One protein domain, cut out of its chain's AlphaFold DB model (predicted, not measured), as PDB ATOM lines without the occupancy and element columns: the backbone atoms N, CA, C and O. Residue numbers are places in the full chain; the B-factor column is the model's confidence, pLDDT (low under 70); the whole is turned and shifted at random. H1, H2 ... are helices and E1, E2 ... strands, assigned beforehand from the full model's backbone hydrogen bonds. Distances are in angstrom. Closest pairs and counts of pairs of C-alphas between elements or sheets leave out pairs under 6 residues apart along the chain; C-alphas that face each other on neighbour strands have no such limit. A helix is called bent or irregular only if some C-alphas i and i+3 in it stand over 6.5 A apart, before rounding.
ATOM      1  N   VAL A 108     -16.383   7.469  34.724       86.25
ATOM      2  CA  VAL A 108     -17.092   6.673  35.721       86.25
ATOM      3  C   VAL A 108     -16.580   7.060  37.095       86.25
ATOM      4  O   VAL A 108     -15.403   6.882  37.400       86.25
ATOM      5  N   MET A 109     -17.481   7.587  37.909       90.94
ATOM      6  CA  MET A 109     -17.228   8.083  39.251       90.94
ATOM      7  C   MET A 109     -18.160   7.399  40.259       90.94
ATOM      8  O   MET A 109     -18.972   6.539  39.906       90.94
ATOM      9  N   LYS A 110     -18.042   7.775  41.528       92.00
ATOM     10  CA  LYS A 110     -18.946   7.391  42.615       92.00
ATOM     11  C   LYS A 110     -19.447   8.626  43.358       92.00
ATOM     12  O   LYS A 110     -18.840   9.689  43.251       92.00
ATOM     13  N   VAL A 111     -20.554   8.495  44.089       93.25
ATOM     14  CA  VAL A 111     -21.181   9.616  44.821       93.25
ATOM     15  C   VAL A 111     -20.207  10.264  45.812       93.25
ATOM     16  O   VAL A 111     -20.194  11.484  45.930       93.25
ATOM     17  N   ASP A 112     -19.330   9.489  46.453       93.69
ATOM     18  CA  ASP A 112     -18.291  10.005  47.360       93.69
ATOM     19  C   ASP A 112     -17.257  10.934  46.705       93.69
ATOM     20  O   ASP A 112     -16.590  11.703  47.396       93.69
ATOM     21  N   GLN A 113     -17.156  10.928  45.376       92.81
ATOM     22  CA  GLN A 113     -16.314  11.853  44.620       92.81
ATOM     23  C   GLN A 113     -17.009  13.197  44.336       92.81
ATOM     24  O   GLN A 113     -16.390  14.091  43.760       92.81
ATOM     25  N   PHE A 114     -18.266  13.362  44.762       93.31
ATOM     26  CA  PHE A 114     -19.026  14.611  44.708       93.31
ATOM     27  C   PHE A 114     -19.228  15.130  46.140       93.31
ATOM     28  O   PHE A 114     -20.272  14.872  46.738       93.31
ATOM     29  N   PRO A 115     -18.255  15.858  46.721       91.56
ATOM     30  CA  PRO A 115     -18.204  16.114  48.165       91.56
ATOM     31  C   PRO A 115     -19.440  16.841  48.707       91.56
ATOM     32  O   PRO A 115     -19.945  16.472  49.762       91.56
ATOM     33  N   HIS A 116     -19.976  17.819  47.970       92.38
ATOM     34  CA  HIS A 116     -21.185  18.549  48.367       92.38
ATOM     35  C   HIS A 116     -22.404  17.618  48.478       92.38
ATOM     36  O   HIS A 116     -23.091  17.606  49.497       92.38
ATOM     37  N   ALA A 117     -22.628  16.780  47.459       93.75
ATOM     38  CA  ALA A 117     -23.721  15.811  47.456       93.75
ATOM     39  C   ALA A 117     -23.506  14.710  48.501       93.75
ATOM     40  O   ALA A 117     -24.436  14.372  49.226       93.75
ATOM     41  N   MET A 118     -22.284  14.176  48.601       94.94
ATOM     42  CA  MET A 118     -21.948  13.113  49.545       94.94
ATOM     43  C   MET A 118     -22.212  13.542  50.982       94.94
ATOM     44  O   MET A 118     -22.931  12.827  51.670       94.94
ATOM     45  N   ILE A 119     -21.707  14.701  51.413       91.25
ATOM     46  CA  ILE A 119     -21.875  15.142  52.802       91.25
ATOM     47  C   ILE A 119     -23.348  15.449  53.094       91.25
ATOM     48  O   ILE A 119     -23.874  15.031  54.122       91.25
ATOM     49  N   ALA A 120     -24.056  16.121  52.179       92.56
ATOM     50  CA  ALA A 120     -25.481  16.380  52.374       92.56
ATOM     51  C   ALA A 120     -26.304  15.089  52.467       92.56
ATOM     52  O   ALA A 120     -27.245  15.019  53.254       92.56
ATOM     53  N   LEU A 121     -25.949  14.055  51.705       95.00
ATOM     54  CA  LEU A 121     -26.592  12.749  51.802       95.00
ATOM     55  C   LEU A 121     -26.211  12.032  53.103       95.00
ATOM     56  O   LEU A 121     -27.100  11.655  53.861       95.00
ATOM     57  N   SER A 122     -24.919  11.845  53.378       93.94
ATOM     58  CA  SER A 122     -24.445  11.022  54.495       93.94
ATOM     59  C   SER A 122     -24.746  11.620  55.862       93.94
ATOM     60  O   SER A 122     -25.081  10.870  56.777       93.94
ATOM     61  N   ASP A 123     -24.639  12.943  55.996       91.88
ATOM     62  CA  ASP A 123     -24.619  13.601  57.304       91.88
ATOM     63  C   ASP A 123     -25.942  14.302  57.624       91.88
ATOM     64  O   ASP A 123     -26.229  14.531  58.797       91.88
ATOM     65  N   LEU A 124     -26.755  14.629  56.608       93.31
ATOM     66  CA  LEU A 124     -27.992  15.400  56.783       93.31
ATOM     67  C   LEU A 124     -29.237  14.631  56.326       93.31
ATOM     68  O   LEU A 124     -30.112  14.338  57.129       93.31
ATOM     69  N   ILE A 125     -29.338  14.290  55.041       94.69
ATOM     70  CA  ILE A 125     -30.589  13.792  54.449       94.69
ATOM     71  C   ILE A 125     -30.872  12.343  54.856       94.69
ATOM     72  O   ILE A 125     -31.962  12.033  55.334       94.69
ATOM     73  N   LEU A 126     -29.919  11.432  54.650       95.38
ATOM     74  CA  LEU A 126     -30.154  10.007  54.894       95.38
ATOM     75  C   LEU A 126     -30.339   9.672  56.382       95.38
ATOM     76  O   LEU A 126     -31.206   8.842  56.665       95.38
ATOM     77  N   PRO A 127     -29.625  10.305  57.338       94.81
ATOM     78  CA  PRO A 127     -29.912  10.139  58.760       94.81
ATOM     79  C   PRO A 127     -31.343  10.540  59.137       94.81
ATOM     80  O   PRO A 127     -32.014   9.779  59.831       94.81
ATOM     81  N   GLU A 128     -31.838  11.673  58.627       93.62
ATOM     82  CA  GLU A 128     -33.211  12.138  58.878       93.62
ATOM     83  C   GLU A 128     -34.267  11.190  58.289       93.62
ATOM     84  O   GLU A 128     -35.331  10.985  58.872       93.62
ATOM     85  N   LEU A 129     -33.962  10.538  57.161       93.75
ATOM     86  CA  LEU A 129     -34.826   9.519  56.554       93.75
ATOM     87  C   LEU A 129     -34.608   8.103  57.118       93.75
ATOM     88  O   LEU A 129     -35.319   7.176  56.725       93.75
ATOM     89  N   ASN A 130     -33.644   7.920  58.028       93.56
ATOM     90  CA  ASN A 130     -33.207   6.624  58.555       93.56
ATOM     91  C   ASN A 130     -32.826   5.615  57.448       93.56
ATOM     92  O   ASN A 130     -33.260   4.458  57.437       93.56
ATOM     93  N   ILE A 131     -32.027   6.081  56.488       93.69
ATOM     94  CA  ILE A 131     -31.574   5.330  55.315       93.69
ATOM     95  C   ILE A 131     -30.059   5.080  55.406       93.69
ATOM     96  O   ILE A 131     -29.308   6.003  55.718       93.69
ATOM     97  N   PRO A 132     -29.564   3.861  55.117       93.88
ATOM     98  CA  PRO A 132     -28.131   3.625  55.004       93.88
ATOM     99  C   PRO A 132     -27.547   4.281  53.746       93.88
ATOM    100  O   PRO A 132     -28.123   4.206  52.662       93.88
ATOM    101  N   TYR A 133     -26.350   4.851  53.877       94.38
ATOM    102  CA  TYR A 133     -25.603   5.368  52.736       94.38
ATOM    103  C   TYR A 133     -25.088   4.230  51.843       94.38
ATOM    104  O   TYR A 133     -24.332   3.358  52.274       94.38
ATOM    105  N   VAL A 134     -25.468   4.277  50.571       93.50
ATOM    106  CA  VAL A 134     -24.956   3.456  49.470       93.50
ATOM    107  C   VAL A 134     -24.133   4.330  48.525       93.50
ATOM    108  O   VAL A 134     -24.582   5.391  48.102       93.50
ATOM    109  N   ASN A 135     -22.927   3.901  48.164       92.88
ATOM    110  CA  ASN A 135     -22.054   4.673  47.279       92.88
ATOM    111  C   ASN A 135     -22.316   4.335  45.801       92.88
ATOM    112  O   ASN A 135     -21.561   3.567  45.197       92.88
ATOM    113  N   TYR A 136     -23.412   4.863  45.244       92.81
ATOM    114  CA  TYR A 136     -23.813   4.589  43.860       92.81
ATOM    115  C   TYR A 136     -22.764   5.046  42.838       92.81
ATOM    116  O   TYR A 136     -22.009   5.999  43.050       92.81
ATOM    117  N   ARG A 137     -22.737   4.353  41.697       91.50
ATOM    118  CA  ARG A 137     -21.923   4.722  40.538       91.50
ATOM    119  C   ARG A 137     -22.543   5.935  39.844       91.50
ATOM    120  O   ARG A 137     -23.751   5.965  39.620       91.50
ATOM    121  N   VAL A 138     -21.709   6.901  39.469       91.06
ATOM    122  CA  VAL A 138     -22.092   8.090  38.701       91.06
ATOM    123  C   VAL A 138     -21.383   8.056  37.348       91.06
ATOM    124  O   VAL A 138     -20.157   8.016  37.292       91.06
ATOM    125  N   VAL A 139     -22.130   8.049  36.250       89.94
ATOM    126  CA  VAL A 139     -21.583   8.096  34.888       89.94
ATOM    127  C   VAL A 139     -21.704   9.520  34.370       89.94
ATOM    128  O   VAL A 139     -22.812  10.012  34.188       89.94
ATOM    129  N   VAL A 140     -20.569  10.173  34.135       88.69
ATOM    130  CA  VAL A 140     -20.498  11.542  33.621       88.69
ATOM    131  C   VAL A 140     -20.196  11.492  32.130       88.69
ATOM    132  O   VAL A 140     -19.111  11.064  31.736       88.69
ATOM    133  N   SER A 141     -21.147  11.897  31.292       83.94
ATOM    134  CA  SER A 141     -21.006  11.838  29.830       83.94
ATOM    135  C   SER A 141     -21.971  12.822  29.152       83.94
ATOM    136  O   SER A 141     -22.980  13.201  29.756       83.94
ATOM    137  N   PRO A 142     -21.699  13.292  27.923       78.50
ATOM    138  CA  PRO A 142     -22.682  14.051  27.158       78.50
ATOM    139  C   PRO A 142     -23.765  13.108  26.607       78.50
ATOM    140  O   PRO A 142     -23.594  12.500  25.554       78.50
ATOM    141  N   ASP A 143     -24.902  12.996  27.295       77.06
ATOM    142  CA  ASP A 143     -26.078  12.275  26.787       77.06
ATOM    143  C   ASP A 143     -27.197  13.253  26.439       77.06
ATOM    144  O   ASP A 143     -27.686  13.996  27.286       77.06
ATOM    145  N   LEU A 144     -27.644  13.219  25.184       71.12
ATOM    146  CA  LEU A 144     -28.794  13.993  24.714       71.12
ATOM    147  C   LEU A 144     -30.129  13.450  25.258       71.12
ATOM    148  O   LEU A 144     -31.165  14.090  25.116       71.12
ATOM    149  N   LYS A 145     -30.139  12.265  25.874       74.88
ATOM    150  CA  LYS A 145     -31.337  11.665  26.478       74.88
ATOM    151  C   LYS A 145     -31.524  12.037  27.951       74.88
ATOM    152  O   LYS A 145     -32.518  11.619  28.547       74.88
ATOM    153  N   SER A 146     -30.602  12.809  28.528       76.81
ATOM    154  CA  SER A 146     -30.762  13.436  29.841       76.81
ATOM    155  C   SER A 146     -30.428  14.920  29.740       76.81
ATOM    156  O   SER A 146     -29.386  15.293  29.202       76.81
ATOM    157  N   ASP A 147     -31.284  15.776  30.277       79.00
ATOM    158  CA  ASP A 147     -31.000  17.207  30.345       79.00
ATOM    159  C   ASP A 147     -29.899  17.513  31.373       79.00
ATOM    160  O   ASP A 147     -28.954  18.230  31.039       79.00
ATOM    161  N   ILE A 148     -29.970  16.935  32.577       84.62
ATOM    162  CA  ILE A 148     -28.951  17.103  33.629       84.62
ATOM    163  C   ILE A 148     -28.569  15.787  34.284       84.62
ATOM    164  O   ILE A 148     -27.427  15.367  34.165       84.62
ATOM    165  N   CYS A 149     -29.486  15.157  35.012       85.69
ATOM    166  CA  CYS A 149     -29.189  13.964  35.794       85.69
ATOM    167  C   CYS A 149     -30.355  12.990  35.703       85.69
ATOM    168  O   CYS A 149     -31.510  13.421  35.637       85.69
ATOM    169  N   ARG A 150     -30.061  11.689  35.701       88.19
ATOM    170  CA  ARG A 150     -31.094  10.658  35.610       88.19
ATOM    171  C   ARG A 150     -30.702   9.371  36.339       88.19
ATOM    172  O   ARG A 150     -29.584   8.890  36.134       88.19
ATOM    173  N   PRO A 151     -31.605   8.764  37.127       87.75
ATOM    174  CA  PRO A 151     -31.378   7.438  37.679       87.75
ATOM    175  C   PRO A 151     -31.602   6.357  36.609       87.75
ATOM    176  O   PRO A 151     -32.533   6.420  35.805       87.75
ATOM    177  N   TYR A 152     -30.759   5.329  36.616       85.19
ATOM    178  CA  TYR A 152     -30.914   4.127  35.801       85.19
ATOM    179  C   TYR A 152     -30.957   2.900  36.704       85.19
ATOM    180  O   TYR A 152     -30.003   2.591  37.417       85.19
ATOM    181  N   PHE A 153     -32.070   2.180  36.627       82.88
ATOM    182  CA  PHE A 153     -32.335   1.007  37.459       82.88
ATOM    183  C   PHE A 153     -31.904  -0.311  36.801       82.88
ATOM    184  O   PHE A 153     -31.718  -1.303  37.496       82.88
ATOM    185  N   GLU A 154     -31.720  -0.326  35.475       77.38
ATOM    186  CA  GLU A 154     -31.412  -1.534  34.700       77.38
ATOM    187  C   GLU A 154     -30.461  -1.256  33.521       77.38
ATOM    188  O   GLU A 154     -30.448  -0.165  32.940       77.38
ATOM    189  N   SER A 155     -29.709  -2.285  33.114       66.06
ATOM    190  CA  SER A 155     -28.667  -2.227  32.073       66.06
ATOM    191  C   SER A 155     -29.188  -2.165  30.635       66.06
ATOM    192  O   SER A 155     -28.463  -1.778  29.713       66.06
ATOM    193  N   SER A 156     -30.453  -2.524  30.418       61.09
ATOM    194  CA  SER A 156     -31.075  -2.639  29.094       61.09
ATOM    195  C   SER A 156     -31.093  -1.314  28.320       61.09
ATOM    196  O   SER A 156     -31.070  -1.332  27.090       61.09
ATOM    197  N   ASN A 157     -31.017  -0.181  29.020       64.00
ATOM    198  CA  ASN A 157     -31.140   1.163  28.449       64.00
ATOM    199  C   ASN A 157     -29.808   1.893  28.194       64.00
ATOM    200  O   ASN A 157     -29.832   3.031  27.723       64.00
ATOM    201  N   LEU A 158     -28.665   1.263  28.481       67.50
ATOM    202  CA  LEU A 158     -27.335   1.881  28.393       67.50
ATOM    203  C   LEU A 158     -26.500   1.310  27.238       67.50
ATOM    204  O   LEU A 158     -26.793   0.228  26.725       67.50
ATOM    205  N   SER A 159     -25.472   2.055  26.817       66.88
ATOM    206  CA  SER A 159     -24.486   1.594  25.833       66.88
ATOM    207  C   SER A 159     -23.664   0.421  26.376       66.88
ATOM    208  O   SER A 159     -23.488   0.275  27.587       66.88
ATOM    209  N   ASP A 160     -23.132  -0.403  25.470       65.31
ATOM    210  CA  ASP A 160     -22.372  -1.607  25.830       65.31
ATOM    211  C   ASP A 160     -21.122  -1.298  26.683       65.31
ATOM    212  O   ASP A 160     -20.760  -2.098  27.535       65.31
ATOM    213  N   GLU A 161     -20.548  -0.094  26.576       63.47
ATOM    214  CA  GLU A 161     -19.412   0.368  27.399       63.47
ATOM    215  C   GLU A 161     -19.737   0.530  28.897       63.47
ATOM    216  O   GLU A 161     -18.846   0.482  29.744       63.47
ATOM    217  N   VAL A 162     -21.012   0.739  29.251       64.88
ATOM    218  CA  VAL A 162     -21.457   0.927  30.645       64.88
ATOM    219  C   VAL A 162     -22.007  -0.376  31.239       64.88
ATOM    220  O   VAL A 162     -22.007  -0.533  32.462       64.88
ATOM    221  N   ARG A 163     -22.436  -1.316  30.384       64.06
ATOM    222  CA  ARG A 163     -23.151  -2.552  30.746       64.06
ATOM    223  C   ARG A 163     -22.317  -3.595  31.490       64.06
ATOM    224  O   ARG A 163     -22.912  -4.423  32.169       64.06
ATOM    225  N   ASP A 164     -20.989  -3.540  31.417       59.81
ATOM    226  CA  ASP A 164     -20.094  -4.580  31.956       59.81
ATOM    227  C   ASP A 164     -19.980  -4.627  33.501       59.81
ATOM    228  O   ASP A 164     -19.143  -5.352  34.036       59.81
ATOM    229  N   SER A 165     -20.816  -3.893  34.250       59.25
ATOM    230  CA  SER A 165     -20.867  -3.974  35.718       59.25
ATOM    231  C   SER A 165     -22.248  -4.379  36.233       59.25
ATOM    232  O   SER A 165     -23.238  -3.738  35.880       59.25
ATOM    233  N   ASP A 166     -22.292  -5.324  37.173       59.72
ATOM    234  CA  ASP A 166     -23.497  -5.704  37.934       59.72
ATOM    235  C   ASP A 166     -23.961  -4.624  38.947       59.72
ATOM    236  O   ASP A 166     -24.949  -4.810  39.657       59.72
ATOM    237  N   ASP A 167     -23.279  -3.477  39.014       70.44
ATOM    238  CA  ASP A 167     -23.516  -2.405  39.988       70.44
ATOM    239  C   ASP A 167     -24.667  -1.467  39.565       70.44
ATOM    240  O   ASP A 167     -24.448  -0.295  39.251       70.44
ATOM    241  N   PHE A 168     -25.901  -1.976  39.557       76.12
ATOM    242  CA  PHE A 168     -27.119  -1.158  39.467       76.12
ATOM    243  C   PHE A 168     -27.731  -0.915  40.854       76.12
ATOM    244  O   PHE A 168     -27.646  -1.788  41.723       76.12
ATOM    245  N   PRO A 169     -28.395   0.233  41.079       87.88
ATOM    246  CA  PRO A 169     -28.654   1.330  40.138       87.88
ATOM    247  C   PRO A 169     -27.452   2.274  39.924       87.88
ATOM    248  O   PRO A 169     -26.545   2.346  40.755       87.88
ATOM    249  N   ILE A 170     -27.472   3.032  38.819       89.94
ATOM    250  CA  ILE A 170     -26.471   4.065  38.496       89.94
ATOM    251  C   ILE A 170     -27.124   5.442  38.339       89.94
ATOM    252  O   ILE A 170     -28.278   5.555  37.930       89.94
ATOM    253  N   ILE A 171     -26.366   6.498  38.613       91.88
ATOM    254  CA  ILE A 171     -26.760   7.887  38.369       91.88
ATOM    255  C   ILE A 171     -26.031   8.362  37.114       91.88
ATOM    256  O   ILE A 171     -24.810   8.264  37.029       91.88
ATOM    257  N   PHE A 172     -26.750   8.872  36.126       90.31
ATOM    258  CA  PHE A 172     -26.146   9.514  34.966       90.31
ATOM    259  C   PHE A 172     -26.111  11.024  35.175       90.31
ATOM    260  O   PHE A 172     -27.139  11.584  35.536       90.31
ATOM    261  N   LEU A 173     -24.979  11.674  34.911       90.44
ATOM    262  CA  LEU A 173     -24.802  13.123  34.989       90.44
ATOM    263  C   LEU A 173     -24.301  13.668  33.646       90.44
ATOM    264  O   LEU A 173     -23.281  13.229  33.114       90.44
ATOM    265  N   ASN A 174     -24.995  14.665  33.112       87.94
ATOM    266  CA  ASN A 174     -24.622  15.333  31.878       87.94
ATOM    267  C   ASN A 174     -23.369  16.188  32.105       87.94
ATOM    268  O   ASN A 174     -23.363  17.107  32.925       87.94
ATOM    269  N   SER A 175     -22.315  15.925  31.332       86.00
ATOM    270  CA  SER A 175     -21.028  16.630  31.435       86.00
ATOM    271  C   SER A 175     -21.093  18.129  31.109       86.00
ATOM    272  O   SER A 175     -20.134  18.857  31.377       86.00
ATOM    273  N   SER A 176     -22.212  18.603  30.552       82.88
ATOM    274  CA  SER A 176     -22.447  20.019  30.237       82.88
ATOM    275  C   SER A 176     -22.735  20.883  31.473       82.88
ATOM    276  O   SER A 176     -22.701  22.108  31.370       82.88
ATOM    277  N   VAL A 177     -23.018  20.267  32.628       83.62
ATOM    278  CA  VAL A 177     -23.236  20.962  33.904       83.62
ATOM    279  C   VAL A 177     -22.016  20.749  34.795       83.62
ATOM    280  O   VAL A 177     -21.753  19.636  35.244       83.62
ATOM    281  N   LYS A 178     -21.248  21.816  35.035       81.62
ATOM    282  CA  LYS A 178     -19.997  21.758  35.818       81.62
ATOM    283  C   LYS A 178     -20.095  22.394  37.191       81.62
ATOM    284  O   LYS A 178     -19.264  22.100  38.047       81.62
ATOM    285  N   ASP A 179     -21.064  23.274  37.384       88.00
ATOM    286  CA  ASP A 179     -21.204  23.989  38.637       88.00
ATOM    287  C   ASP A 179     -21.811  23.064  39.710       88.00
ATOM    288  O   ASP A 179     -22.923  22.547  39.510       88.00
ATOM    289  N   PRO A 180     -21.114  22.832  40.841       89.75
ATOM    290  CA  PRO A 180     -21.640  22.029  41.939       89.75
ATOM    291  C   PRO A 180     -22.945  22.564  42.510       89.75
ATOM    292  O   PRO A 180     -23.748  21.758  42.979       89.75
ATOM    293  N   VAL A 181     -23.195  23.867  42.433       91.50
ATOM    294  CA  VAL A 181     -24.445  24.482  42.889       91.50
ATOM    295  C   VAL A 181     -25.636  23.901  42.130       91.50
ATOM    296  O   VAL A 181     -26.667  23.586  42.728       91.50
ATOM    297  N   PHE A 182     -25.475  23.683  40.820       90.25
ATOM    298  CA  PHE A 182     -26.539  23.165  39.969       90.25
ATOM    299  C   PHE A 182     -26.631  21.652  39.984       90.25
ATOM    300  O   PHE A 182     -27.742  21.153  40.091       90.25
ATOM    301  N   PHE A 183     -25.530  20.898  39.891       90.75
ATOM    302  CA  PHE A 183     -25.652  19.436  39.812       90.75
ATOM    303  C   PHE A 183     -25.934  18.769  41.168       90.75
ATOM    304  O   PHE A 183     -26.509  17.681  41.190       90.75
ATOM    305  N   THR A 184     -25.568  19.384  42.302       94.19
ATOM    306  CA  THR A 184     -25.733  18.769  43.636       94.19
ATOM    307  C   THR A 184     -27.196  18.425  43.962       94.19
ATOM    308  O   THR A 184     -27.449  17.270  44.315       94.19
ATOM    309  N   PRO A 185     -28.180  19.335  43.784       94.00
ATOM    310  CA  PRO A 185     -29.605  19.021  43.935       94.00
ATOM    311  C   PRO A 185     -30.065  17.809  43.121       94.00
ATOM    312  O   PRO A 185     -30.812  16.969  43.617       94.00
ATOM    313  N   PHE A 186     -29.588  17.682  41.880       93.44
ATOM    314  CA  PHE A 186     -29.982  16.586  40.998       93.44
ATOM    315  C   PHE A 186     -29.335  15.261  41.381       93.44
ATOM    316  O   PHE A 186     -29.967  14.216  41.244       93.44
ATOM    317  N   ILE A 187     -28.085  15.277  41.856       94.75
ATOM    318  CA  ILE A 187     -27.456  14.069  42.398       94.75
ATOM    319  C   ILE A 187     -28.245  13.594  43.620       94.75
ATOM    320  O   ILE A 187     -28.516  12.403  43.713       94.75
ATOM    321  N   ILE A 188     -28.658  14.500  44.513       95.56
ATOM    322  CA  ILE A 188     -29.486  14.167  45.683       95.56
ATOM    323  C   ILE A 188     -30.820  13.538  45.251       95.56
ATOM    324  O   ILE A 188     -31.182  12.470  45.741       95.56
ATOM    325  N   ASP A 189     -31.529  14.167  44.315       94.56
ATOM    326  CA  ASP A 189     -32.807  13.664  43.799       94.56
ATOM    327  C   ASP A 189     -32.670  12.276  43.145       94.56
ATOM    328  O   ASP A 189     -33.375  11.325  43.499       94.56
ATOM    329  N   CYS A 190     -31.687  12.114  42.254       93.62
ATOM    330  CA  CYS A 190     -31.421  10.840  41.588       93.62
ATOM    331  C   CYS A 190     -30.961   9.761  42.571       93.62
ATOM    332  O   CYS A 190     -31.339   8.604  42.424       93.62
ATOM    333  N   TYR A 191     -30.178  10.124  43.587       95.44
ATOM    334  CA  TYR A 191     -29.743   9.206  44.633       95.44
ATOM    335  C   TYR A 191     -30.933   8.618  45.388       95.44
ATOM    336  O   TYR A 191     -31.039   7.402  45.549       95.44
ATOM    337  N   LEU A 192     -31.840   9.480  45.843       95.12
ATOM    338  CA  LEU A 192     -33.026   9.050  46.573       95.12
ATOM    339  C   LEU A 192     -33.959   8.245  45.671       95.12
ATOM    340  O   LEU A 192     -34.505   7.234  46.105       95.12
ATOM    341  N   SER A 193     -34.077   8.633  44.402       93.00
ATOM    342  CA  SER A 193     -34.830   7.878  43.398       93.00
ATOM    343  C   SER A 193     -34.251   6.474  43.198       93.00
ATOM    344  O   SER A 193     -35.001   5.499  43.234       93.00
ATOM    345  N   CYS A 194     -32.923   6.350  43.086       92.50
ATOM    346  CA  CYS A 194     -32.202   5.075  43.049       92.50
ATOM    347  C   CYS A 194     -32.475   4.219  44.292       92.50
ATOM    348  O   CYS A 194     -32.744   3.026  44.165       92.50
ATOM    349  N   TYR A 195     -32.441   4.823  45.483       92.94
ATOM    350  CA  TYR A 195     -32.674   4.114  46.741       92.94
ATOM    351  C   TYR A 195     -34.121   3.621  46.885       92.94
ATOM    352  O   TYR A 195     -34.360   2.486  47.299       92.94
ATOM    353  N   PHE A 196     -35.099   4.460  46.544       91.56
ATOM    354  CA  PHE A 196     -36.515   4.119  46.679       91.56
ATOM    355  C   PHE A 196     -37.062   3.273  45.527       91.56
ATOM    356  O   PHE A 196     -38.109   2.645  45.702       91.56
ATOM    357  N   GLY A 197     -36.398   3.267  44.368       87.75
ATOM    358  CA  GLY A 197     -36.927   2.668  43.140       87.75
ATOM    359  C   GLY A 197     -38.095   3.450  42.526       87.75
ATOM    360  O   GLY A 197     -38.789   2.919  41.664       87.75
ATOM    361  N   ASP A 198     -38.354   4.672  43.005       85.25
ATOM    362  CA  ASP A 198     -39.498   5.506  42.624       85.25
ATOM    363  C   ASP A 198     -39.165   6.996  42.812       85.25
ATOM    364  O   ASP A 198     -39.010   7.477  43.941       85.25
ATOM    365  N   GLU A 199     -39.101   7.734  41.701       83.00
ATOM    366  CA  GLU A 199     -38.882   9.189  41.671       83.00
ATOM    367  C   GLU A 199     -39.974   9.942  42.451       83.00
ATOM    368  O   GLU A 199     -39.702  10.883  43.198       83.00
ATOM    369  N   GLY A 200     -41.231   9.487  42.376       86.19
ATOM    370  CA  GLY A 200     -42.346  10.129  43.071       86.19
ATOM    371  C   GLY A 200     -42.254  10.007  44.594       86.19
ATOM    372  O   GLY A 200     -42.747  10.875  45.326       86.19
ATOM    373  N   ARG A 201     -41.615   8.941  45.089       89.44
ATOM    374  CA  ARG A 201     -41.337   8.773  46.515       89.44
ATOM    375  C   ARG A 201     -40.186   9.665  46.962       89.44
ATOM    376  O   ARG A 201     -40.346  10.336  47.979       89.44
ATOM    377  N   ALA A 202     -39.095   9.727  46.198       89.50
ATOM    378  CA  ALA A 202     -37.967  10.613  46.486       89.50
ATOM    379  C   ALA A 202     -38.425  12.068  46.672       89.50
ATOM    380  O   ALA A 202     -38.141  12.684  47.703       89.50
ATOM    381  N   VAL A 203     -39.249  12.564  45.742       88.31
ATOM    382  CA  VAL A 203     -39.800  13.923  45.810       88.31
ATOM    383  C   VAL A 203     -40.646  14.147  47.061       88.31
ATOM    384  O   VAL A 203     -40.547  15.191  47.703       88.31
ATOM    385  N   ARG A 204     -41.477  13.172  47.443       90.88
ATOM    386  CA  ARG A 204     -42.369  13.289  48.606       90.88
ATOM    387  C   ARG A 204     -41.604  13.360  49.924       90.88
ATOM    388  O   ARG A 204     -41.949  14.189  50.763       90.88
ATOM    389  N   GLU A 205     -40.604  12.502  50.098       92.38
ATOM    390  CA  GLU A 205     -39.788  12.462  51.317       92.38
ATOM    391  C   GLU A 205     -38.967  13.751  51.452       92.38
ATOM    392  O   GLU A 205     -39.012  14.410  52.491       92.38
ATOM    393  N   MET A 206     -38.318  14.195  50.368       92.62
ATOM    394  CA  MET A 206     -37.567  15.456  50.369       92.62
ATOM    395  C   MET A 206     -38.455  16.668  50.594       92.62
ATOM    396  O   MET A 206     -38.098  17.554  51.364       92.62
ATOM    397  N   LYS A 207     -39.641  16.705  49.985       90.25
ATOM    398  CA  LYS A 207     -40.622  17.757  50.258       90.25
ATOM    399  C   LYS A 207     -41.033  17.776  51.731       90.25
ATOM    400  O   LYS A 207     -41.205  18.858  52.289       90.25
ATOM    401  N   GLY A 208     -41.168  16.610  52.364       89.62
ATOM    402  CA  GLY A 208     -41.418  16.485  53.800       89.62
ATOM    403  C   GLY A 208     -40.302  17.111  54.638       89.62
ATOM    404  O   GLY A 208     -40.583  17.961  55.482       89.62
ATOM    405  N   LEU A 209     -39.046  16.764  54.345       90.56
ATOM    406  CA  LEU A 209     -37.876  17.327  55.024       90.56
ATOM    407  C   LEU A 209     -37.751  18.838  54.820       90.56
ATOM    408  O   LEU A 209     -37.630  19.587  55.782       90.56
ATOM    409  N   LEU A 210     -37.841  19.308  53.576       89.00
ATOM    410  CA  LEU A 210     -37.706  20.726  53.230       89.00
ATOM    411  C   LEU A 210     -38.883  21.579  53.722       89.00
ATOM    412  O   LEU A 210     -38.783  22.802  53.741       89.00
ATOM    413  N   SER A 211     -39.992  20.963  54.136       85.56
ATOM    414  CA  SER A 211     -41.080  21.667  54.826       85.56
ATOM    415  C   SER A 211     -40.761  21.932  56.304       85.56
ATOM    416  O   SER A 211     -41.431  22.754  56.932       85.56
ATOM    417  N   SER A 212     -39.759  21.251  56.872       87.12
ATOM    418  CA  SER A 212     -39.271  21.500  58.228       87.12
ATOM    419  C   SER A 212     -38.336  22.708  58.247       87.12
ATOM    420  O   SER A 212     -37.296  22.723  57.588       87.12
ATOM    421  N   ILE A 213     -38.693  23.718  59.044       81.19
ATOM    422  CA  ILE A 213     -37.879  24.929  59.219       81.19
ATOM    423  C   ILE A 213     -36.505  24.574  59.794       81.19
ATOM    424  O   ILE A 213     -35.501  25.104  59.327       81.19
ATOM    425  N   ASP A 214     -36.458  23.652  60.756       86.50
ATOM    426  CA  ASP A 214     -35.211  23.247  61.408       86.50
ATOM    427  C   ASP A 214     -34.249  22.606  60.401       86.50
ATOM    428  O   ASP A 214     -33.059  22.911  60.385       86.50
ATOM    429  N   PHE A 215     -34.775  21.773  59.499       88.38
ATOM    430  CA  PHE A 215     -33.971  21.124  58.466       88.38
ATOM    431  C   PHE A 215     -33.437  22.124  57.433       88.38
ATOM    432  O   PHE A 215     -32.273  22.048  57.039       88.38
ATOM    433  N   LEU A 216     -34.258  23.098  57.023       86.94
ATOM    434  CA  LEU A 216     -33.810  24.181  56.146       86.94
ATOM    435  C   LEU A 216     -32.724  25.039  56.799       86.94
ATOM    436  O   LEU A 216     -31.754  25.384  56.130       86.94
ATOM    437  N   ASP A 217     -32.857  25.359  58.088       85.94
ATOM    438  CA  ASP A 217     -31.857  26.138  58.821       85.94
ATOM    439  C   ASP A 217     -30.533  25.353  58.948       85.94
ATOM    440  O   ASP A 217     -29.458  25.933  58.776       85.94
ATOM    441  N   ILE A 218     -30.596  24.031  59.153       89.25
ATOM    442  CA  ILE A 218     -29.421  23.145  59.143       89.25
ATOM    443  C   ILE A 218     -28.756  23.138  57.762       89.25
ATOM    444  O   ILE A 218     -27.549  23.370  57.670       89.25
ATOM    445  N   LEU A 219     -29.522  22.930  56.685       89.06
ATOM    446  CA  LEU A 219     -28.997  22.962  55.315       89.06
ATOM    447  C   LEU A 219     -28.379  24.321  54.973       89.06
ATOM    448  O   LEU A 219     -27.301  24.377  54.384       89.06
ATOM    449  N   ASN A 220     -29.039  25.412  55.363       88.25
ATOM    450  CA  ASN A 220     -28.574  26.773  55.125       88.25
ATOM    451  C   ASN A 220     -27.284  27.059  55.896       88.25
ATOM    452  O   ASN A 220     -26.348  27.617  55.336       88.25
ATOM    453  N   SER A 221     -27.197  26.640  57.160       88.00
ATOM    454  CA  SER A 221     -25.969  26.783  57.942       88.00
ATOM    455  C   SER A 221     -24.834  25.921  57.395       88.00
ATOM    456  O   SER A 221     -23.678  26.330  57.466       88.00
ATOM    457  N   PHE A 222     -25.142  24.730  56.882       88.38
ATOM    458  CA  PHE A 222     -24.152  23.828  56.312       88.38
ATOM    459  C   PHE A 222     -23.553  24.411  55.028       88.38
ATOM    460  O   PHE A 222     -22.343  24.626  54.950       88.38
ATOM    461  N   TYR A 223     -24.403  24.736  54.052       89.00
ATOM    462  CA  TYR A 223     -23.956  25.255  52.762       89.00
ATOM    463  C   TYR A 223     -23.537  26.724  52.807       89.00
ATOM    464  O   TYR A 223     -22.666  27.108  52.038       89.00
ATOM    465  N   GLY A 224     -24.050  27.528  53.739       87.06
ATOM    466  CA  GLY A 224     -23.625  28.920  53.924       87.06
ATOM    467  C   GLY A 224     -22.172  29.077  54.387       87.06
ATOM    468  O   GLY A 224     -21.619  30.167  54.310       87.06
ATOM    469  N   ASN A 225     -21.531  27.993  54.840       85.56
ATOM    470  CA  ASN A 225     -20.087  27.967  55.087       85.56
ATOM    471  C   ASN A 225     -19.266  27.595  53.837       85.56
ATOM    472  O   ASN A 225     -18.048  27.766  53.842       85.56
ATOM    473  N   MET A 226     -19.903  27.033  52.804       87.50
ATOM    474  CA  MET A 226     -19.254  26.520  51.589       87.50
ATOM    475  C   MET A 226     -19.465  27.427  50.376       87.50
ATOM    476  O   MET A 226     -18.564  27.559  49.549       87.50
ATOM    477  N   TRP A 227     -20.646  28.027  50.274       90.81
ATOM    478  CA  TRP A 227     -21.089  28.846  49.155       90.81
ATOM    479  C   TRP A 227     -21.413  30.257  49.624       90.81
ATOM    480  O   TRP A 227     -21.785  30.472  50.780       90.81
ATOM    481  N   ASP A 228     -21.265  31.218  48.717       91.81
ATOM    482  CA  ASP A 228     -21.746  32.567  48.969       91.81
ATOM    483  C   ASP A 228     -23.286  32.622  48.932       91.81
ATOM    484  O   ASP A 228     -23.974  31.640  48.647       91.81
ATOM    485  N   GLU A 229     -23.849  33.774  49.288       87.12
ATOM    486  CA  GLU A 229     -25.302  33.946  49.385       87.12
ATOM    487  C   GLU A 229     -26.023  33.770  48.034       87.12
ATOM    488  O   GLU A 229     -27.179  33.329  48.000       87.12
ATOM    489  N   ASP A 230     -25.350  34.089  46.924       87.62
ATOM    490  CA  ASP A 230     -25.900  33.968  45.574       87.62
ATOM    491  C   ASP A 230     -25.979  32.492  45.162       87.62
ATOM    492  O   ASP A 230     -27.044  31.994  44.791       87.62
ATOM    493  N   ASP A 231     -24.888  31.754  45.342       89.75
ATOM    494  CA  ASP A 231     -24.809  30.322  45.063       89.75
ATOM    495  C   ASP A 231     -25.728  29.502  45.974       89.75
ATOM    496  O   ASP A 231     -26.432  28.595  45.521       89.75
ATOM    497  N   LEU A 232     -25.828  29.874  47.249       89.44
ATOM    498  CA  LEU A 232     -26.780  29.266  48.174       89.44
ATOM    499  C   LEU A 232     -28.232  29.500  47.730       89.44
ATOM    500  O   LEU A 232     -29.066  28.589  47.782       89.44
ATOM    501  N   SER A 233     -28.538  30.708  47.250       86.38
ATOM    502  CA  SER A 233     -29.860  31.043  46.717       86.38
ATOM    503  C   SER A 233     -30.193  30.228  45.470       86.38
ATOM    504  O   SER A 233     -31.310  29.713  45.376       86.38
ATOM    505  N   LYS A 234     -29.239  30.054  44.547       89.69
ATOM    506  CA  LYS A 234     -29.387  29.195  43.358       89.69
ATOM    507  C   LYS A 234     -29.615  27.740  43.748       89.69
ATOM    508  O   LYS A 234     -30.551  27.119  43.245       89.69
ATOM    509  N   PHE A 235     -28.833  27.208  44.687       91.25
ATOM    510  CA  PHE A 235     -29.008  25.847  45.195       91.25
ATOM    511  C   PHE A 235     -30.428  25.628  45.735       91.25
ATOM    512  O   PHE A 235     -31.132  24.714  45.304       91.25
ATOM    513  N   PHE A 236     -30.889  26.496  46.638       89.50
ATOM    514  CA  PHE A 236     -32.231  26.388  47.212       89.50
ATOM    515  C   PHE A 236     -33.340  26.611  46.187       89.50
ATOM    516  O   PHE A 236     -34.397  25.981  46.272       89.50
ATOM    517  N   PHE A 237     -33.111  27.476  45.205       88.19
ATOM    518  CA  PHE A 237     -34.021  27.653  44.085       88.19
ATOM    519  C   PHE A 237     -34.156  26.361  43.265       88.19
ATOM    520  O   PHE A 237     -35.278  25.926  43.000       88.19
ATOM    521  N   MET A 238     -33.045  25.685  42.956       90.56
ATOM    522  CA  MET A 238     -33.060  24.399  42.254       90.56
ATOM    523  C   MET A 238     -33.729  23.289  43.069       90.56
ATOM    524  O   MET A 238     -34.553  22.554  42.527       90.56
ATOM    525  N   MET A 239     -33.451  23.204  44.372       90.75
ATOM    526  CA  MET A 239     -34.162  22.292  45.279       90.75
ATOM    527  C   MET A 239     -35.673  22.572  45.268       90.75
ATOM    528  O   MET A 239     -36.480  21.646  45.216       90.75
ATOM    529  N   GLY A 240     -36.069  23.849  45.258       87.75
ATOM    530  CA  GLY A 240     -37.467  24.265  45.147       87.75
ATOM    531  C   GLY A 240     -38.131  23.822  43.843       87.75
ATOM    532  O   GLY A 240     -39.269  23.348  43.872       87.75
ATOM    533  N   ILE A 241     -37.415  23.932  42.718       87.12
ATOM    534  CA  ILE A 241     -37.889  23.480  41.404       87.12
ATOM    535  C   ILE A 241     -38.091  21.965  41.382       87.12
ATOM    536  O   ILE A 241     -39.156  21.520  40.952       87.12
ATOM    537  N   LEU A 242     -37.093  21.198  41.832       88.62
ATOM    538  CA  LEU A 242     -37.092  19.732  41.767       88.62
ATOM    539  C   LEU A 242     -38.118  19.104  42.710       88.62
ATOM    540  O   LEU A 242     -38.847  18.193  42.326       88.62
ATOM    541  N   PHE A 243     -38.230  19.628  43.931       87.75
ATOM    542  CA  PHE A 243     -39.089  19.050  44.968       87.75
ATOM    543  C   PHE A 243     -40.480  19.689  45.057       87.75
ATOM    544  O   PHE A 243     -41.225  19.428  46.006       87.75
ATOM    545  N   ASP A 244     -40.856  20.489  44.053       80.00
ATOM    546  CA  ASP A 244     -42.185  21.097  43.915       80.00
ATOM    547  C   ASP A 244     -42.637  21.819  45.196       80.00
ATOM    548  O   ASP A 244     -43.690  21.526  45.789       80.00
ATOM    549  N   LEU A 245     -41.792  22.733  45.678       75.62
ATOM    550  CA  LEU A 245     -42.084  23.513  46.874       75.62
ATOM    551  C   LEU A 245     -42.902  24.766  46.506       75.62
ATOM    552  O   LEU A 245     -42.476  25.557  45.666       75.62
ATOM    553  N   PRO A 246     -44.085  24.969  47.125       54.81
ATOM    554  CA  PRO A 246     -45.034  26.025  46.746       54.81
ATOM    555  C   PRO A 246     -44.582  27.443  47.126       54.81
ATOM    556  O   PRO A 246     -45.152  28.424  46.649       54.81
ATOM    557  N   HIS A 247     -43.569  27.560  47.981       53.75
ATOM    558  CA  HIS A 247     -42.916  28.812  48.329       53.75
ATOM    559  C   HIS A 247     -41.442  28.653  47.993       53.75
ATOM    560  O   HIS A 247     -40.838  27.645  48.364       53.75
ATOM    561  N   SER A 248     -40.876  29.624  47.274       56.09
ATOM    562  CA  SER A 248     -39.439  29.656  47.028       56.09
ATOM    563  C   SER A 248     -38.763  29.541  48.399       56.09
ATOM    564  O   SER A 248     -39.051  30.321  49.306       56.09
ATOM    565  N   ILE A 249     -37.925  28.521  48.602       58.78
ATOM    566  CA  ILE A 249     -37.163  28.355  49.851       58.78
ATOM    567  C   ILE A 249     -36.394  29.655  50.148       58.78
ATOM    568  O   ILE A 249     -36.282  30.079  51.297       58.78
ATOM    569  N   SER A 250     -35.969  30.350  49.086       50.97
ATOM    570  CA  SER A 250     -35.377  31.684  49.139       50.97
ATOM    571  C   SER A 250     -36.303  32.730  49.774       50.97
ATOM    572  O   SER A 250     -35.803  33.579  50.493       50.97
ATOM    573  N   ASP A 251     -37.628  32.673  49.619       55.09
ATOM    574  CA  ASP A 251     -38.565  33.615  50.257       55.09
ATOM    575  C   ASP A 251     -38.721  33.333  51.756       55.09
ATOM    576  O   ASP A 251     -38.797  34.263  52.564       55.09
ATOM    577  N   VAL A 252     -38.703  32.055  52.152       56.19
ATOM    578  CA  VAL A 252     -38.677  31.651  53.568       56.19
ATOM    579  C   VAL A 252     -37.388  32.150  54.228       56.19
ATOM    580  O   VAL A 252     -37.444  32.748  55.302       56.19
ATOM    581  N   LEU A 253     -36.244  32.010  53.554       54.88
ATOM    582  CA  LEU A 253     -34.947  32.497  54.034       54.88
ATOM    583  C   LEU A 253     -34.843  34.040  54.002       54.88
ATOM    584  O   LEU A 253     -34.410  34.652  54.979       54.88
ATOM    585  N   LYS A 254     -35.328  34.704  52.944       55.97
ATOM    586  CA  LYS A 254     -35.334  36.176  52.792       55.97
ATOM    587  C   LYS A 254     -36.266  36.867  53.780       55.97
ATOM    588  O   LYS A 254     -35.920  37.922  54.310       55.97
ATOM    589  N   SER A 255     -37.426  36.281  54.078       50.75
ATOM    590  CA  SER A 255     -38.337  36.816  55.100       50.75
ATOM    591  C   SER A 255     -37.696  36.854  56.497       50.75
ATOM    592  O   SER A 255     -38.029  37.735  57.292       50.75
ATOM    593  N   LYS A 256     -36.716  35.974  56.769       49.66
ATOM    594  CA  LYS A 256     -35.889  35.997  57.986       49.66
ATOM    595  C   LYS A 256     -34.747  37.023  57.916       49.66
ATOM    596  O   LYS A 256     -34.492  37.679  58.924       49.66
TER     597      LYS A 256
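This is residues 108 to 256 of the 361 residues of an uncharacterized protein of Candidatus Pacearchaeota archaeon (UniProt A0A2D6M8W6). Helix H3 runs through the middle, with a small twisted sheet of four strands over one side of it and H1, H4 and H6 packed on its other sides. H5 and H7 lie farther out beyond these helices, while at the opposite end residues 156 to 161 stick out past the sheet. The printed part has 149 residues, with seven named helices and four named strands in the order E1 H1 E2 E3 H2 E4 H3 H4 H5 H6 H7, of the mixed class, helices and strands. The mixed sheet runs E1 E2 E4 E3. The whole is compact, with a radius of gyration of the C-alphas of 15.3 A, and elongated, spanning 51 by 31 by 25 A.

In the sheet, E1, residues 108 to 110, is antiparallel to E2, residues 137 to 141, with N 109 and O 138 2.8 A apart. E2 is parallel to E4, residues 170 to 174, with N 139 and O 171 2.8 A apart. E4 is antiparallel to the edge strand E3, residues 149 to 152, with N 150 and O 172 2.9 A apart. From edge to edge the strands' lines turn by 89 degrees. H3, residues 180 to 196, is on the sheet at a height of 8.6 A, over E4 and E3; this makes two layers, helix on one face of a sheet. H3 is the hub. It touches H6, residues 229 to 242, at Val 181 and Phe 235, their closest C-alphas, 5.3 A apart, at a shallow tilt of 32 degrees, only just short of steep. With residues 189 to 196 alone it touches H4, residues 199 to 210; the closest C-alphas, of Ser 193 and Glu 199, are 4.6 A apart. H1, residues 115 to 128, touches it with residues 116 to 121 alone, closest at the C-alphas of Ala 117 and Thr 184, 5.2 A, at a steep tilt of 43 degrees. H5, residues 213 to 223, is close to but not clearly touching H1, H4 and H6. H7, residues 249 to 256, touches H6; the closest C-alphas, of Phe 236 and Ile 249, are 5.9 A apart. H2, residues 160 to 163, touches no helix. Helix packing is mostly crossed. Every O i to N i+4 pair is within hydrogen-bond range in H4, H5 and H6, against 6 of 10 in H1, 11 of 13 in H3 and 3 of 4 in H7; H2 is too short for one.

E1 begins at C-alpha 108, (-17.092, 6.673, 35.721). H3 spans 23.8 A, H6 20.0 A and H1 18.9 A. H1 is irregular, with C-alphas 123 and 126 7.0 A apart, and H3 only just so, with C-alphas 182 and 185 6.50 A apart. H7 ends at C-alpha 256, (-35.889, 35.997, 57.986).

The two C-alphas farthest apart are those of Asp 160 and Lys 256, 51.3 A. The printed part has no cut and no long link. Model confidence is under 70 at residues 155 to 166 and 246 to 256.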